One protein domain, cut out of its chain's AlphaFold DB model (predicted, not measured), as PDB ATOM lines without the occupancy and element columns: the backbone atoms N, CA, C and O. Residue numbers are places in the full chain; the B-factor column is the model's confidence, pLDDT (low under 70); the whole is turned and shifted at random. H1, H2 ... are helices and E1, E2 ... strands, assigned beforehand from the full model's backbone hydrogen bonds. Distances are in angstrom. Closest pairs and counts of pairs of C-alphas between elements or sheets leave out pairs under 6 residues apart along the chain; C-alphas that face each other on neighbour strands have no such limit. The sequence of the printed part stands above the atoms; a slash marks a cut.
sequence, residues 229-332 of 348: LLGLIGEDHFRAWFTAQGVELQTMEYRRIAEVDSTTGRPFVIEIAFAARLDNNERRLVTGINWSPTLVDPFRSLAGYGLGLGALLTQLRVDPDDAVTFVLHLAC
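AT A GLANCE: This is residues 229 to 332 of the 348 residues of an uncharacterized protein of Acidobacteria bacterium (UniProt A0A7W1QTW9). A four-stranded sheet forms a slab, with H1 slanting over one face; beyond the other face lie the short helix H2 and part of the long link before it. The printed part has 104 residues, with two named helices and four named strands in the order H1 E1 E2 E3 H2 E4. The sheet runs E1 E2 E4 E3 and is mixed; the class is mixed, helices and strands, with under half of the residues in named elements. The whole is compact, with a radius of gyration of the C-alphas of 14.1 A, and spans 43 by 33 by 23 A.

IN THESE COORDINATES: E2, residues 267 to 276, is the longest strand, 30.8 A. E1 is residues 253 to 260, 23.4 A; E4, residues 324 to 331, 23.3 A, ends at C-alpha 331 (54.831, -0.075, 26.143). E3 is residues 284 to 289, 16.9 A. H1, residues 235 to 244, 14.3 A, begins at C-alpha 235 (45.448, 9.516, 33.742). H2 is residues 309 to 315, 9.9 A.

HOW THE PARTS SIT: E1 and E2 form an antiparallel hairpin, with N 257 and O 270 at 2.8 A. E2 and E4 are antiparallel, with N 271 and O 329 at 2.9 A. E4 and E3 are parallel at 5 degrees, with N 328 and O 286 at 3.0 A. E3, H2 and E4 make a strand-helix-strand unit, two parallel neighbour strands with a helix between, its crossover left-handed. H1 is on the sheet, over E2, at a height of 10.0 A; on the local plane it runs slantwise to E2 at 35 degrees. The closest C-alphas of H1 and E2, Phe 238 and Ala 273, are 7.1 A apart. H2 is not on the sheet, but only just, with 4 pairs of C-alphas within 10 A. In H1 and H2 every O i to N i+4 pair is within hydrogen-bond range.

THE WHOLE: The C-alphas farthest apart, Gly 265 and Asp 279, are 43.3 A apart. The printed part has no cut. The link E3 to H2, residues 290 to 308, is long. Residues 280 and 302 to 306 are under pLDDT 70.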
ATOM      1  N   LEU A 229      59.331   1.027  35.022       94.38
ATOM      2  CA  LEU A 229      60.476   1.672  34.371       94.38
ATOM      3  C   LEU A 229      60.266   1.917  32.873       94.38
ATOM      4  O   LEU A 229      60.976   2.748  32.317       94.38
ATOM      5  N   LEU A 230      59.314   1.235  32.228       95.50
ATOM      6  CA  LEU A 230      58.975   1.495  30.824       95.50
ATOM      7  C   LEU A 230      58.321   2.870  30.643       95.50
ATOM      8  O   LEU A 230      58.491   3.492  29.593       95.50
ATOM      9  N   GLY A 231      57.671   3.359  31.701       94.44
ATOM     10  CA  GLY A 231      57.033   4.664  31.765       94.44
ATOM     11  C   GLY A 231      55.513   4.609  31.704       94.44
ATOM     12  O   GLY A 231      54.940   3.545  31.493       94.44
ATOM     13  N   LEU A 232      54.890   5.766  31.935       94.94
ATOM     14  CA  LEU A 232      53.442   5.978  31.865       94.94
ATOM     15  C   LEU A 232      53.135   7.322  31.201       94.94
ATOM     16  O   LEU A 232      53.866   8.296  31.406       94.94
ATOM     17  N   ILE A 233      52.053   7.361  30.435       95.88
ATOM     18  CA  ILE A 233      51.410   8.576  29.946       95.88
ATOM     19  C   ILE A 233      50.670   9.245  31.104       95.88
ATOM     20  O   ILE A 233      50.921  10.416  31.384       95.88
ATOM     21  N   GLY A 234      49.853   8.474  31.826       94.75
ATOM     22  CA  GLY A 234      49.157   8.911  33.031       94.75
ATOM     23  C   GLY A 234      47.739   9.431  32.789       94.75
ATOM     24  O   GLY A 234      47.433  10.057  31.775       94.75
ATOM     25  N   GLU A 235      46.874   9.180  33.771       95.69
ATOM     26  CA  GLU A 235      45.448   9.516  33.742       95.69
ATOM     27  C   GLU A 235      45.182  11.011  33.531       95.69
ATOM     28  O   GLU A 235      44.350  11.367  32.701       95.69
ATOM     29  N   ASP A 236      45.923  11.887  34.217       94.69
ATOM     30  CA  ASP A 236      45.750  13.343  34.111       94.69
ATOM     31  C   ASP A 236      45.937  13.841  32.670       94.69
ATOM     32  O   ASP A 236      45.193  14.708  32.204       94.69
ATOM     33  N   HIS A 237      46.889  13.256  31.933       95.81
ATOM     34  CA  HIS A 237      47.085  13.586  30.526       95.81
ATOM     35  C   HIS A 237      45.913  13.118  29.667       95.81
ATOM     36  O   HIS A 237      45.421  13.891  28.846       95.81
ATOM     37  N   PHE A 238      45.445  11.881  29.871       95.94
ATOM     38  CA  PHE A 238      44.263  11.389  29.171       95.94
ATOM     39  C   PHE A 238      43.069  12.308  29.439       95.94
ATOM     40  O   PHE A 238      42.443  12.747  28.482       95.94
ATOM     41  N   ARG A 239      42.810  12.695  30.696       94.56
ATOM     42  CA  ARG A 239      41.724  13.622  31.063       94.56
ATOM     43  C   ARG A 239      41.826  14.957  30.325       94.56
ATOM     44  O   ARG A 239      40.830  15.427  29.772       94.56
ATOM     45  N   ALA A 240      43.018  15.549  30.283       92.88
ATOM     46  CA  ALA A 240      43.259  16.799  29.565       92.88
ATOM     47  C   ALA A 240      43.027  16.648  28.052       92.88
ATOM     48  O   ALA A 240      42.356  17.481  27.445       92.88
ATOM     49  N   TRP A 241      43.532  15.565  27.452       93.38
ATOM     50  CA  TRP A 241      43.346  15.286  26.031       93.38
ATOM     51  C   TRP A 241      41.871  15.049  25.694       93.38
ATOM     52  O   TRP A 241      41.346  15.707  24.806       93.38
ATOM     53  N   PHE A 242      41.172  14.201  26.449       92.19
ATOM     54  CA  PHE A 242      39.738  13.944  26.301       92.19
ATOM     55  C   PHE A 242      38.910  15.234  26.401       92.19
ATOM     56  O   PHE A 242      38.058  15.488  25.552       92.19
ATOM     57  N   THR A 243      39.213  16.102  27.368       89.31
ATOM     58  CA  THR A 243      38.551  17.411  27.489       89.31
ATOM     59  C   THR A 243      38.714  18.246  26.214       89.31
ATOM     60  O   THR A 243      37.748  18.837  25.738       89.31
ATOM     61  N   ALA A 244      39.907  18.247  25.612       87.25
ATOM     62  CA  ALA A 244      40.163  18.938  24.346       87.25
ATOM     63  C   ALA A 244      39.437  18.306  23.139       87.25
ATOM     64  O   ALA A 244      39.239  18.984  22.135       87.25
ATOM     65  N   GLN A 245      39.016  17.041  23.240       83.62
ATOM     66  CA  GLN A 245      38.243  16.324  22.217       83.62
ATOM     67  C   GLN A 245      36.720  16.465  22.373       83.62
ATOM     68  O   GLN A 245      35.978  15.837  21.620       83.62
ATOM     69  N   GLY A 246      36.237  17.236  23.354       79.69
ATOM     70  CA  GLY A 246      34.799  17.442  23.567       79.69
ATOM     71  C   GLY A 246      34.049  16.214  24.098       79.69
ATOM     72  O   GLY A 246      32.845  16.094  23.878       79.69
ATOM     73  N   VAL A 247      34.731  15.287  24.781       83.69
ATOM     74  CA  VAL A 247      34.066  14.119  25.392       83.69
ATOM     75  C   VAL A 247      33.453  14.438  26.760       83.69
ATOM     76  O   VAL A 247      33.879  15.372  27.448       83.69
ATOM     77  N   GLU A 248      32.505  13.614  27.213       83.62
ATOM     78  CA  GLU A 248      31.963  13.710  28.570       83.62
ATOM     79  C   GLU A 248      32.947  13.134  29.593       83.62
ATOM     80  O   GLU A 248      32.966  11.931  29.857       83.62
ATOM     81  N   LEU A 249      33.741  13.991  30.238       88.94
ATOM     82  CA  LEU A 249      34.764  13.552  31.198       88.94
ATOM     83  C   LEU A 249      34.204  12.741  32.387       88.94
ATOM     84  O   LEU A 249      34.934  11.959  32.993       88.94
ATOM     85  N   GLN A 250      32.917  12.903  32.716       90.50
ATOM     86  CA  GLN A 250      32.240  12.134  33.771       90.50
ATOM     87  C   GLN A 250      32.099  10.646  33.428       90.50
ATOM     88  O   GLN A 250      31.999   9.822  34.329       90.50
ATOM     89  N   THR A 251      32.116  10.310  32.137       91.81
ATOM     90  CA  THR A 251      32.063   8.928  31.639       91.81
ATOM     91  C   THR A 251      33.451   8.318  31.459       91.81
ATOM     92  O   THR A 251      33.565   7.164  31.050       91.81
ATOM     93  N   MET A 252      34.510   9.097  31.716       94.50
ATOM     94  CA  MET A 252      35.869   8.652  31.465       94.50
ATOM     95  C   MET A 252      36.311   7.626  32.504       94.50
ATOM     96  O   MET A 252      36.452   7.941  33.687       94.50
ATOM     97  N   GLU A 253      36.663   6.447  32.013       95.62
ATOM     98  CA  GLU A 253      37.332   5.396  32.767       95.62
ATOM     99  C   GLU A 253      38.789   5.280  32.321       95.62
ATOM    100  O   GLU A 253      39.111   5.382  31.133       95.62
ATOM    101  N   TYR A 254      39.679   5.041  33.281       97.44
ATOM    102  CA  TYR A 254      41.100   4.813  33.039       97.44
ATOM    103  C   TYR A 254      41.562   3.564  33.776       97.44
ATOM    104  O   TYR A 254      41.289   3.367  34.961       97.44
ATOM    105  N   ARG A 255      42.324   2.722  33.077       97.50
ATOM    106  CA  ARG A 255      42.958   1.554  33.673       97.50
ATOM    107  C   ARG A 255      44.389   1.407  33.201       97.50
ATOM    108  O   ARG A 255      44.700   1.517  32.019       97.50
ATOM    109  N   ARG A 256      45.251   1.059  34.151       96.69
ATOM    110  CA  ARG A 256      46.652   0.716  33.924       96.69
ATOM    111  C   ARG A 256      46.916  -0.724  34.334       96.69
ATOM    112  O   ARG A 256      46.591  -1.113  35.455       96.69
ATOM    113  N   ILE A 257      47.597  -1.464  33.469       96.88
ATOM    114  CA  ILE A 257      48.172  -2.782  33.750       96.88
ATOM    115  C   ILE A 257      49.686  -2.657  33.591       96.88
ATOM    116  O   ILE A 257      50.166  -2.077  32.622       96.88
ATOM    117  N   ALA A 258      50.447  -3.147  34.565       96.94
ATOM    118  CA  ALA A 258      51.903  -3.051  34.572       96.94
ATOM    119  C   ALA A 258      52.482  -4.351  35.132       96.94
ATOM    120  O   ALA A 258      52.665  -4.494  36.342       96.94
ATOM    121  N   GLU A 259      52.741  -5.302  34.243       96.94
ATOM    122  CA  GLU A 259      53.031  -6.692  34.591       96.94
ATOM    123  C   GLU A 259      54.234  -7.227  33.812       96.94
ATOM    124  O   GLU A 259      54.850  -6.530  33.001       96.94
ATOM    125  N   VAL A 260      54.624  -8.457  34.131       95.62
ATOM    126  CA  VAL A 260      55.662  -9.196  33.419       95.62
ATOM    127  C   VAL A 260      54.978 -10.336  32.690       95.62
ATOM    128  O   VAL A 260      54.276 -11.129  33.311       95.62
ATOM    129  N   ASP A 261      55.200 -10.412  31.386       91.44
ATOM    130  CA  ASP A 261      54.700 -11.498  30.563       91.44
ATOM    131  C   ASP A 261      55.302 -12.832  31.032       91.44
ATOM    132  O   ASP A 261      56.524 -12.980  31.117       91.44
ATOM    133  N   SER A 262      54.448 -13.800  31.366       88.75
ATOM    134  CA  SER A 262      54.880 -15.072  31.958       88.75
ATOM    135  C   SER A 262      55.655 -15.962  30.988       88.75
ATOM    136  O   SER A 262      56.418 -16.818  31.427       88.75
ATOM    137  N   THR A 263      55.459 -15.776  29.683       86.69
ATOM    138  CA  THR A 263      56.060 -16.607  28.632       86.69
ATOM    139  C   THR A 263      57.458 -16.113  28.269       86.69
ATOM    140  O   THR A 263      58.394 -16.895  28.112       86.69
ATOM    141  N   THR A 264      57.614 -14.801  28.142       88.44
ATOM    142  CA  THR A 264      58.830 -14.131  27.671       88.44
ATOM    143  C   THR A 264      59.655 -13.527  28.801       88.44
ATOM    144  O   THR A 264      60.812 -13.174  28.580       88.44
ATOM    145  N   GLY A 265      59.078 -13.358  29.995       91.31
ATOM    146  CA  GLY A 265      59.709 -12.685  31.132       91.31
ATOM    147  C   GLY A 265      59.884 -11.173  30.939       91.31
ATOM    148  O   GLY A 265      60.584 -10.523  31.723       91.31
ATOM    149  N   ARG A 266      59.286 -10.587  29.891       95.19
ATOM    150  CA  ARG A 266      59.436  -9.164  29.569       95.19
ATOM    151  C   ARG A 266      58.395  -8.323  30.303       95.19
ATOM    152  O   ARG A 266      57.226  -8.694  30.339       95.19
ATOM    153  N   PRO A 267      58.783  -7.163  30.854       96.94
ATOM    154  CA  PRO A 267      57.808  -6.220  31.368       96.94
ATOM    155  C   PRO A 267      56.975  -5.634  30.228       96.94
ATOM    156  O   PRO A 267      57.512  -5.348  29.155       96.94
ATOM    157  N   PHE A 268      55.711  -5.349  30.507       96.69
ATOM    158  CA  PHE A 268      54.867  -4.523  29.659       96.69
ATOM    159  C   PHE A 268      54.012  -3.580  30.507       96.69
ATOM    160  O   PHE A 268      53.755  -3.815  31.691       96.69
ATOM    161  N   VAL A 269      53.585  -2.486  29.889       97.25
ATOM    162  CA  VAL A 269      52.618  -1.549  30.451       97.25
ATOM    163  C   VAL A 269      51.521  -1.339  29.423       97.25
ATOM    164  O   VAL A 269      51.819  -1.042  28.267       97.25
ATOM    165  N   ILE A 270      50.273  -1.495  29.849       96.88
ATOM    166  CA  ILE A 270      49.086  -1.157  29.071       96.88
ATOM    167  C   ILE A 270      48.353  -0.036  29.799       96.88
ATOM    168  O   ILE A 270      48.038  -0.165  30.984       96.88
ATOM    169  N   GLU A 271      48.065   1.045  29.088       97.88
ATOM    170  CA  GLU A 271      47.168   2.104  29.543       97.88
ATOM    171  C   GLU A 271      45.961   2.151  28.615       97.88
ATOM    172  O   GLU A 271      46.103   2.277  27.399       97.88
ATOM    173  N   ILE A 272      44.774   2.012  29.200       97.06
ATOM    174  CA  ILE A 272      43.496   2.077  28.502       97.06
ATOM    175  C   ILE A 272      42.716   3.246  29.077       97.06
ATOM    176  O   ILE A 272      42.631   3.398  30.298       97.06
ATOM    177  N   ALA A 273      42.124   4.038  28.198       96.44
ATOM    178  CA  ALA A 273      41.176   5.061  28.585       96.44
ATOM    179  C   ALA A 273      39.979   5.051  27.635       96.44
ATOM    180  O   ALA A 273      40.130   4.855  26.430       96.44
ATOM    181  N   PHE A 274      38.787   5.239  28.181       93.62
ATOM    182  CA  PHE A 274      37.531   5.173  27.442       93.62
ATOM    183  C   PHE A 274      36.604   6.275  27.936       93.62
ATOM    184  O   PHE A 274      36.542   6.495  29.141       93.62
ATOM    185  N   ALA A 275      35.885   6.936  27.030       92.94
ATOM    186  CA  ALA A 275      34.853   7.914  27.370       92.94
ATOM    187  C   ALA A 275      33.779   8.000  26.273       92.94
ATOM    188  O   ALA A 275      34.080   7.812  25.087       92.94
ATOM    189  N   ALA A 276      32.550   8.335  26.664       88.94
ATOM    190  CA  ALA A 276      31.458   8.646  25.751       88.94
ATOM    191  C   ALA A 276      31.637  10.036  25.114       88.94
ATOM    192  O   ALA A 276      32.175  10.969  25.719       88.94
ATOM    193  N   ARG A 277      31.180  10.174  23.873       83.56
ATOM    194  CA  ARG A 277      31.204  11.397  23.073       83.56
ATOM    195  C   ARG A 277      29.812  12.014  23.022       83.56
ATOM    196  O   ARG A 277      28.818  11.303  22.957       83.56
ATOM    197  N   LEU A 278      29.767  13.342  23.001       71.38
ATOM    198  CA  LEU A 278      28.521  14.113  22.958       71.38
ATOM    199  C   LEU A 278      27.969  14.323  21.547       71.38
ATOM    200  O   LEU A 278      26.781  14.576  21.378       71.38
ATOM    201  N   ASP A 279      28.841  14.296  20.544       70.81
ATOM    202  CA  ASP A 279      28.615  14.961  19.261       70.81
ATOM    203  C   ASP A 279      28.801  14.046  18.045       70.81
ATOM    204  O   ASP A 279      28.812  14.517  16.908       70.81
ATOM    205  N   ASN A 280      28.984  12.742  18.259       69.50
ATOM    206  CA  ASN A 280      29.377  11.830  17.194       69.50
ATOM    207  C   ASN A 280      28.866  10.411  17.441       69.50
ATOM    208  O   ASN A 280      29.093   9.879  18.518       69.50
ATOM    209  N   ASN A 281      28.262   9.797  16.424       71.88
ATOM    210  CA  ASN A 281      27.703   8.443  16.470       71.88
ATOM    211  C   ASN A 281      28.665   7.379  15.908       71.88
ATOM    212  O   ASN A 281      28.226   6.386  15.343       71.88
ATOM    213  N   GLU A 282      29.974   7.608  15.992       84.06
ATOM    214  CA  GLU A 282      30.987   6.651  15.558       84.06
ATOM    215  C   GLU A 282      32.076   6.478  16.611       84.06
ATOM    216  O   GLU A 282      32.610   7.436  17.198       84.06
ATOM    217  N   ARG A 283      32.464   5.216  16.787       89.81
ATOM    218  CA  ARG A 283      33.516   4.815  17.704       89.81
ATOM    219  C   ARG A 283      34.876   5.231  17.164       89.81
ATOM    220  O   ARG A 283      35.346   4.744  16.137       89.81
ATOM    221  N   ARG A 284      35.593   6.035  17.943       89.75
ATOM    222  CA  ARG A 284      36.982   6.412  17.687       89.75
ATOM    223  C   ARG A 284      37.936   5.475  18.426       89.75
ATOM    224  O   ARG A 284      37.982   5.472  19.653       89.75
ATOM    225  N   LEU A 285      38.737   4.718  17.677       91.50
ATOM    226  CA  LEU A 285      39.797   3.867  18.220       91.50
ATOM    227  C   LEU A 285      41.165   4.525  18.017       91.50
ATOM    228  O   LEU A 285      41.603   4.698  16.881       91.50
ATOM    229  N   VAL A 286      41.862   4.853  19.106       94.00
ATOM    230  CA  VAL A 286      43.215   5.424  19.058       94.00
ATOM    231  C   VAL A 286      44.190   4.467  19.725       94.00
ATOM    232  O   VAL A 286      44.097   4.173  20.914       94.00
ATOM    233  N   THR A 287      45.140   3.954  18.954       95.31
ATOM    234  CA  THR A 287      46.093   2.944  19.418       95.31
ATOM    235  C   THR A 287      47.516   3.483  19.353       95.31
ATOM    236  O   THR A 287      47.868   4.285  18.483       95.31
ATOM    237  N   GLY A 288      48.332   3.093  20.328       95.44
ATOM    238  CA  GLY A 288      49.707   3.548  20.454       95.44
ATOM    239  C   GLY A 288      50.618   2.448  20.964       95.44
ATOM    240  O   GLY A 288      50.276   1.701  21.876       95.44
ATOM    241  N   ILE A 289      51.812   2.361  20.389       94.56
ATOM    242  CA  ILE A 289      52.841   1.412  20.800       94.56
ATOM    243  C   ILE A 289      54.147   2.164  21.029       94.56
ATOM    244  O   ILE A 289      54.593   2.923  20.169       94.56
ATOM    245  N   ASN A 290      54.788   1.939  22.179       95.00
ATOM    246  CA  ASN A 290      56.090   2.515  22.531       95.00
ATOM    247  C   ASN A 290      56.178   4.023  22.226       95.00
ATOM    248  O   ASN A 290      57.157   4.500  21.645       95.00
ATOM    249  N   TRP A 291      55.161   4.778  22.664       95.56
ATOM    250  CA  TRP A 291      55.096   6.251  22.566       95.56
ATOM    251  C   TRP A 291      54.940   6.789  21.136       95.56
ATOM    252  O   TRP A 291      55.296   7.944  20.861       95.56
ATOM    253  N   SER A 292      54.451   5.949  20.226       94.62
ATOM    254  CA  SER A 292      54.070   6.304  18.862       94.62
ATOM    255  C   SER A 292      52.623   5.888  18.606       94.62
ATOM    256  O   SER A 292      52.281   4.747  18.918       94.62
ATOM    257  N   PRO A 293      51.789   6.760  18.014       95.06
ATOM    258  CA  PRO A 293      50.500   6.341  17.486       95.06
ATOM    259  C   PRO A 293      50.699   5.328  16.358       95.06
ATOM    260  O   PRO A 293      51.694   5.376  15.625       95.06
ATOM    261  N   THR A 294      49.752   4.414  16.215       91.12
ATOM    262  CA  THR A 294      49.710   3.462  15.105       91.12
ATOM    263  C   THR A 294      48.772   3.975  14.015       91.12
ATOM    264  O   THR A 294      47.708   4.516  14.299       91.12
ATOM    265  N   LEU A 295      49.180   3.829  12.750       85.12
ATOM    266  CA  LEU A 295      48.397   4.298  11.593       85.12
ATOM    267  C   LEU A 295      47.133   3.466  11.358       85.12
ATOM    268  O   LEU A 295      46.159   3.937  10.785       85.12
ATOM    269  N   VAL A 296      47.175   2.211  11.785       85.94
ATOM    270  CA  VAL A 296      46.061   1.273  11.771       85.94
ATOM    271  C   VAL A 296      46.030   0.564  13.116       85.94
ATOM    272  O   VAL A 296      47.049   0.533  13.802       85.94
ATOM    273  N   ASP A 297      44.887  -0.019  13.481       85.75
ATOM    274  CA  ASP A 297      44.795  -0.881  14.663       85.75
ATOM    275  C   ASP A 297      45.799  -2.047  14.551       85.75
ATOM    276  O   ASP A 297      45.619  -2.889  13.665       85.75
ATOM    277  N   PRO A 298      46.837  -2.106  15.408       86.00
ATOM    278  CA  PRO A 298      47.821  -3.178  15.389       86.00
ATOM    279  C   PRO A 298      47.329  -4.423  16.141       86.00
ATOM    280  O   PRO A 298      47.979  -5.465  16.102       86.00
ATOM    281  N   PHE A 299      46.183  -4.335  16.819       86.75
ATOM    282  CA  PHE A 299      45.599  -5.371  17.664       86.75
ATOM    283  C   PHE A 299      44.480  -6.133  16.944       86.75
ATOM    284  O   PHE A 299      43.534  -6.615  17.562       86.75
ATOM    285  N   ARG A 300      44.578  -6.275  15.620       80.44
ATOM    286  CA  ARG A 300      43.584  -6.986  14.796       80.44
ATOM    287  C   ARG A 300      43.540  -8.492  15.052       80.44
ATOM    288  O   ARG A 300      42.557  -9.131  14.699       80.44
ATOM    289  N   SER A 301      44.576  -9.046  15.678       75.81
ATOM    290  CA  SER A 301      44.680 -10.463  16.026       75.81
ATOM    291  C   SER A 301      45.278 -10.623  17.428       75.81
ATOM    292  O   SER A 301      46.442 -10.986  17.576       75.81
ATOM    293  N   LEU A 302      44.491 -10.321  18.465       69.00
ATOM    294  CA  LEU A 302      44.933 -10.414  19.865       69.00
ATOM    295  C   LEU A 302      44.877 -11.839  20.421       69.00
ATOM    296  O   LEU A 302      45.705 -12.198  21.247       69.00
ATOM    297  N   ALA A 303      43.908 -12.645  19.986       57.06
ATOM    298  CA  ALA A 303      43.728 -14.016  20.459       57.06
ATOM    299  C   ALA A 303      43.922 -15.027  19.321       57.06
ATOM    300  O   ALA A 303      43.571 -14.744  18.174       57.06
ATOM    301  N   GLY A 304      44.380 -16.242  19.652       53.50
ATOM    302  CA  GLY A 304      44.610 -17.373  18.730       53.50
ATOM    303  C   GLY A 304      43.386 -17.889  17.948       53.50
ATOM    304  O   GLY A 304      43.467 -18.931  17.308       53.50
ATOM    305  N   TYR A 305      42.272 -17.154  17.973       52.78
ATOM    306  CA  TYR A 305      41.062 -17.378  17.180       52.78
ATOM    307  C   TYR A 305      40.755 -16.222  16.206       52.78
ATOM    308  O   TYR A 305      39.654 -16.157  15.667       52.78
ATOM    309  N   GLY A 306      41.689 -15.285  15.989       57.22
ATOM    310  CA  GLY A 306      41.500 -14.155  15.066       57.22
ATOM    311  C   GLY A 306      40.583 -13.045  15.597       57.22
ATOM    312  O   GLY A 306      40.114 -12.214  14.824       57.22
ATOM    313  N   LEU A 307      40.317 -13.016  16.908       71.75
ATOM    314  CA  LEU A 307      39.585 -11.922  17.551       71.75
ATOM    315  C   LEU A 307      40.532 -10.734  17.777       71.75
ATOM    316  O   LEU A 307      41.496 -10.829  18.542       71.75
ATOM    317  N   GLY A 308      40.259  -9.627  17.089       86.50
ATOM    318  CA  GLY A 308      40.948  -8.349  17.270       86.50
ATOM    319  C   GLY A 308      40.294  -7.448  18.316       86.50
ATOM    320  O   GLY A 308      39.184  -7.715  18.779       86.50
ATOM    321  N   LEU A 309      40.953  -6.338  18.647       89.12
ATOM    322  CA  LEU A 309      40.478  -5.346  19.615       89.12
ATOM    323  C   LEU A 309      39.072  -4.837  19.281       89.12
ATOM    324  O   LEU A 309      38.212  -4.800  20.155       89.12
ATOM    325  N   GLY A 310      38.802  -4.532  18.010       88.50
ATOM    326  CA  GLY A 310      37.464  -4.127  17.571       88.50
ATOM    327  C   GLY A 310      36.377  -5.173  17.854       88.50
ATOM    328  O   GLY A 310      35.286  -4.802  18.281       88.50
ATOM    329  N   ALA A 311      36.680  -6.463  17.670       88.00
ATOM    330  CA  ALA A 311      35.748  -7.560  17.940       88.00
ATOM    331  C   ALA A 311      35.543  -7.781  19.447       88.00
ATOM    332  O   ALA A 311      34.422  -8.034  19.885       88.00
ATOM    333  N   LEU A 312      36.608  -7.640  20.244       89.94
ATOM    334  CA  LEU A 312      36.527  -7.680  21.705       89.94
ATOM    335  C   LEU A 312      35.641  -6.550  22.247       89.94
ATOM    336  O   LEU A 312      34.800  -6.792  23.105       89.94
ATOM    337  N   LEU A 313      35.787  -5.334  21.717       90.81
ATOM    338  CA  LEU A 313      34.944  -4.196  22.094       90.81
ATOM    339  C   LEU A 313      33.464  -4.452  21.777       90.81
ATOM    340  O   LEU A 313      32.622  -4.259  22.648       90.81
ATOM    341  N   THR A 314      33.145  -4.994  20.599       90.06
ATOM    342  CA  THR A 314      31.769  -5.396  20.253       90.06
ATOM    343  C   THR A 314      31.215  -6.460  21.211       90.06
ATOM    344  O   THR A 314      30.073  -6.363  21.657       90.06
ATOM    345  N   GLN A 315      32.019  -7.450  21.621       90.00
ATOM    346  CA  GLN A 315      31.599  -8.428  22.641       90.00
ATOM    347  C   GLN A 315      31.299  -7.774  23.998       90.00
ATOM    348  O   GLN A 315      30.415  -8.230  24.724       90.00
ATOM    349  N   LEU A 316      32.004  -6.687  24.314       90.06
ATOM    350  CA  LEU A 316      31.786  -5.856  25.496       90.06
ATOM    351  C   LEU A 316      30.692  -4.790  25.301       90.06
ATOM    352  O   LEU A 316      30.549  -3.931  26.166       90.06
ATOM    353  N   ARG A 317      29.893  -4.874  24.224       90.38
ATOM    354  CA  ARG A 317      28.799  -3.938  23.893       90.38
ATOM    355  C   ARG A 317      29.274  -2.517  23.581       90.38
ATOM    356  O   ARG A 317      28.609  -1.559  23.947       90.38
ATOM    357  N   VAL A 318      30.434  -2.412  22.938       90.06
ATOM    358  CA  VAL A 318      30.948  -1.176  22.343       90.06
ATOM    359  C   VAL A 318      31.082  -1.400  20.837       90.06
ATOM    360  O   VAL A 318      32.129  -1.833  20.341       90.06
ATOM    361  N   ASP A 319      29.997  -1.156  20.121       90.25
ATOM    362  CA  ASP A 319      29.841  -1.335  18.686       90.25
ATOM    363  C   ASP A 319      30.486  -0.193  17.876       90.25
ATOM    364  O   ASP A 319      30.867   0.842  18.426       90.25
ATOM    365  N   PRO A 320      30.706  -0.376  16.560       88.62
ATOM    366  CA  PRO A 320      31.296   0.660  15.709       88.62
ATOM    367  C   PRO A 320      30.506   1.976  15.668       88.62
ATOM    368  O   PRO A 320      31.124   3.027  15.516       88.62
ATOM    369  N   ASP A 321      29.187   1.909  15.851       90.06
ATOM    370  CA  ASP A 321      28.274   3.060  15.803       90.06
ATOM    371  C   ASP A 321      28.046   3.693  17.194       90.06
ATOM    372  O   ASP A 321      27.224   4.594  17.361       90.06
ATOM    373  N   ASP A 322      28.766   3.226  18.221       89.50
ATOM    374  CA  ASP A 322      28.692   3.828  19.547       89.50
ATOM    375  C   ASP A 322      29.536   5.100  19.621       89.50
ATOM    376  O   ASP A 322      30.710   5.130  19.245       89.50
ATOM    377  N   ALA A 323      28.943   6.142  20.200       90.19
ATOM    378  CA  ALA A 323      29.540   7.447  20.452       90.19
ATOM    379  C   ALA A 323      30.646   7.379  21.516       90.19
ATOM    380  O   ALA A 323      30.491   7.857  22.635       90.19
ATOM    381  N   VAL A 324      31.773   6.750  21.202       90.69
ATOM    382  CA  VAL A 324      32.828   6.424  22.167       90.69
ATOM    383  C   VAL A 324      34.191   6.777  21.601       90.69
ATOM    384  O   VAL A 324      34.481   6.516  20.439       90.69
ATOM    385  N   THR A 325      35.084   7.280  22.450       92.81
ATOM    386  CA  THR A 325      36.524   7.256  22.174       92.81
ATOM    387  C   THR A 325      37.212   6.248  23.088       92.81
ATOM    388  O   THR A 325      37.154   6.373  24.310       92.81
ATOM    389  N   PHE A 326      37.882   5.262  22.491       94.00
ATOM    390  CA  PHE A 326      38.695   4.262  23.180       94.00
ATOM    391  C   PHE A 326      40.165   4.442  22.804       94.00
ATOM    392  O   PHE A 326      40.526   4.467  21.624       94.00
ATOM    393  N   VAL A 327      41.017   4.527  23.819       96.38
ATOM    394  CA  VAL A 327      42.460   4.681  23.687       96.38
ATOM    395  C   VAL A 327      43.159   3.482  24.311       96.38
ATOM    396  O   VAL A 327      42.848   3.111  25.441       96.38
ATOM    397  N   LEU A 328      44.134   2.910  23.603       96.56
ATOM    398  CA  LEU A 328      45.015   1.868  24.131       96.56
ATOM    399  C   LEU A 328      46.467   2.183  23.792       96.56
ATOM    400  O   LEU A 328      46.844   2.294  22.625       96.56
ATOM    401  N   HIS A 329      47.295   2.282  24.825       97.06
ATOM    402  CA  HIS A 329      48.742   2.385  24.713       97.06
ATOM    403  C   HIS A 329      49.419   1.135  25.269       97.06
ATOM    404  O   HIS A 329      49.084   0.685  26.361       97.06
ATOM    405  N   LEU A 330      50.379   0.588  24.520       95.94
ATOM    406  CA  LEU A 330      51.230  -0.526  24.932       95.94
ATOM    407  C   LEU A 330      52.702  -0.099  24.909       95.94
ATOM    408  O   LEU A 330      53.249   0.242  23.857       95.94
ATOM    409  N   ALA A 331      53.380  -0.183  26.051       95.94
ATOM    410  CA  ALA A 331      54.831  -0.075  26.143       95.94
ATOM    411  C   ALA A 331      55.448  -1.441  26.469       95.94
ATOM    412  O   ALA A 331      55.130  -2.045  27.491       95.94
ATOM    413  N   CYS A 332      56.346  -1.923  25.610       95.00
ATOM    414  CA  CYS A 332      57.010  -3.220  25.755       95.00
ATOM    415  C   CYS A 332      58.389  -3.208  25.060       95.00
ATOM    416  O   CYS A 332      58.516  -2.638  23.969       95.00
TER     417      CYS A 332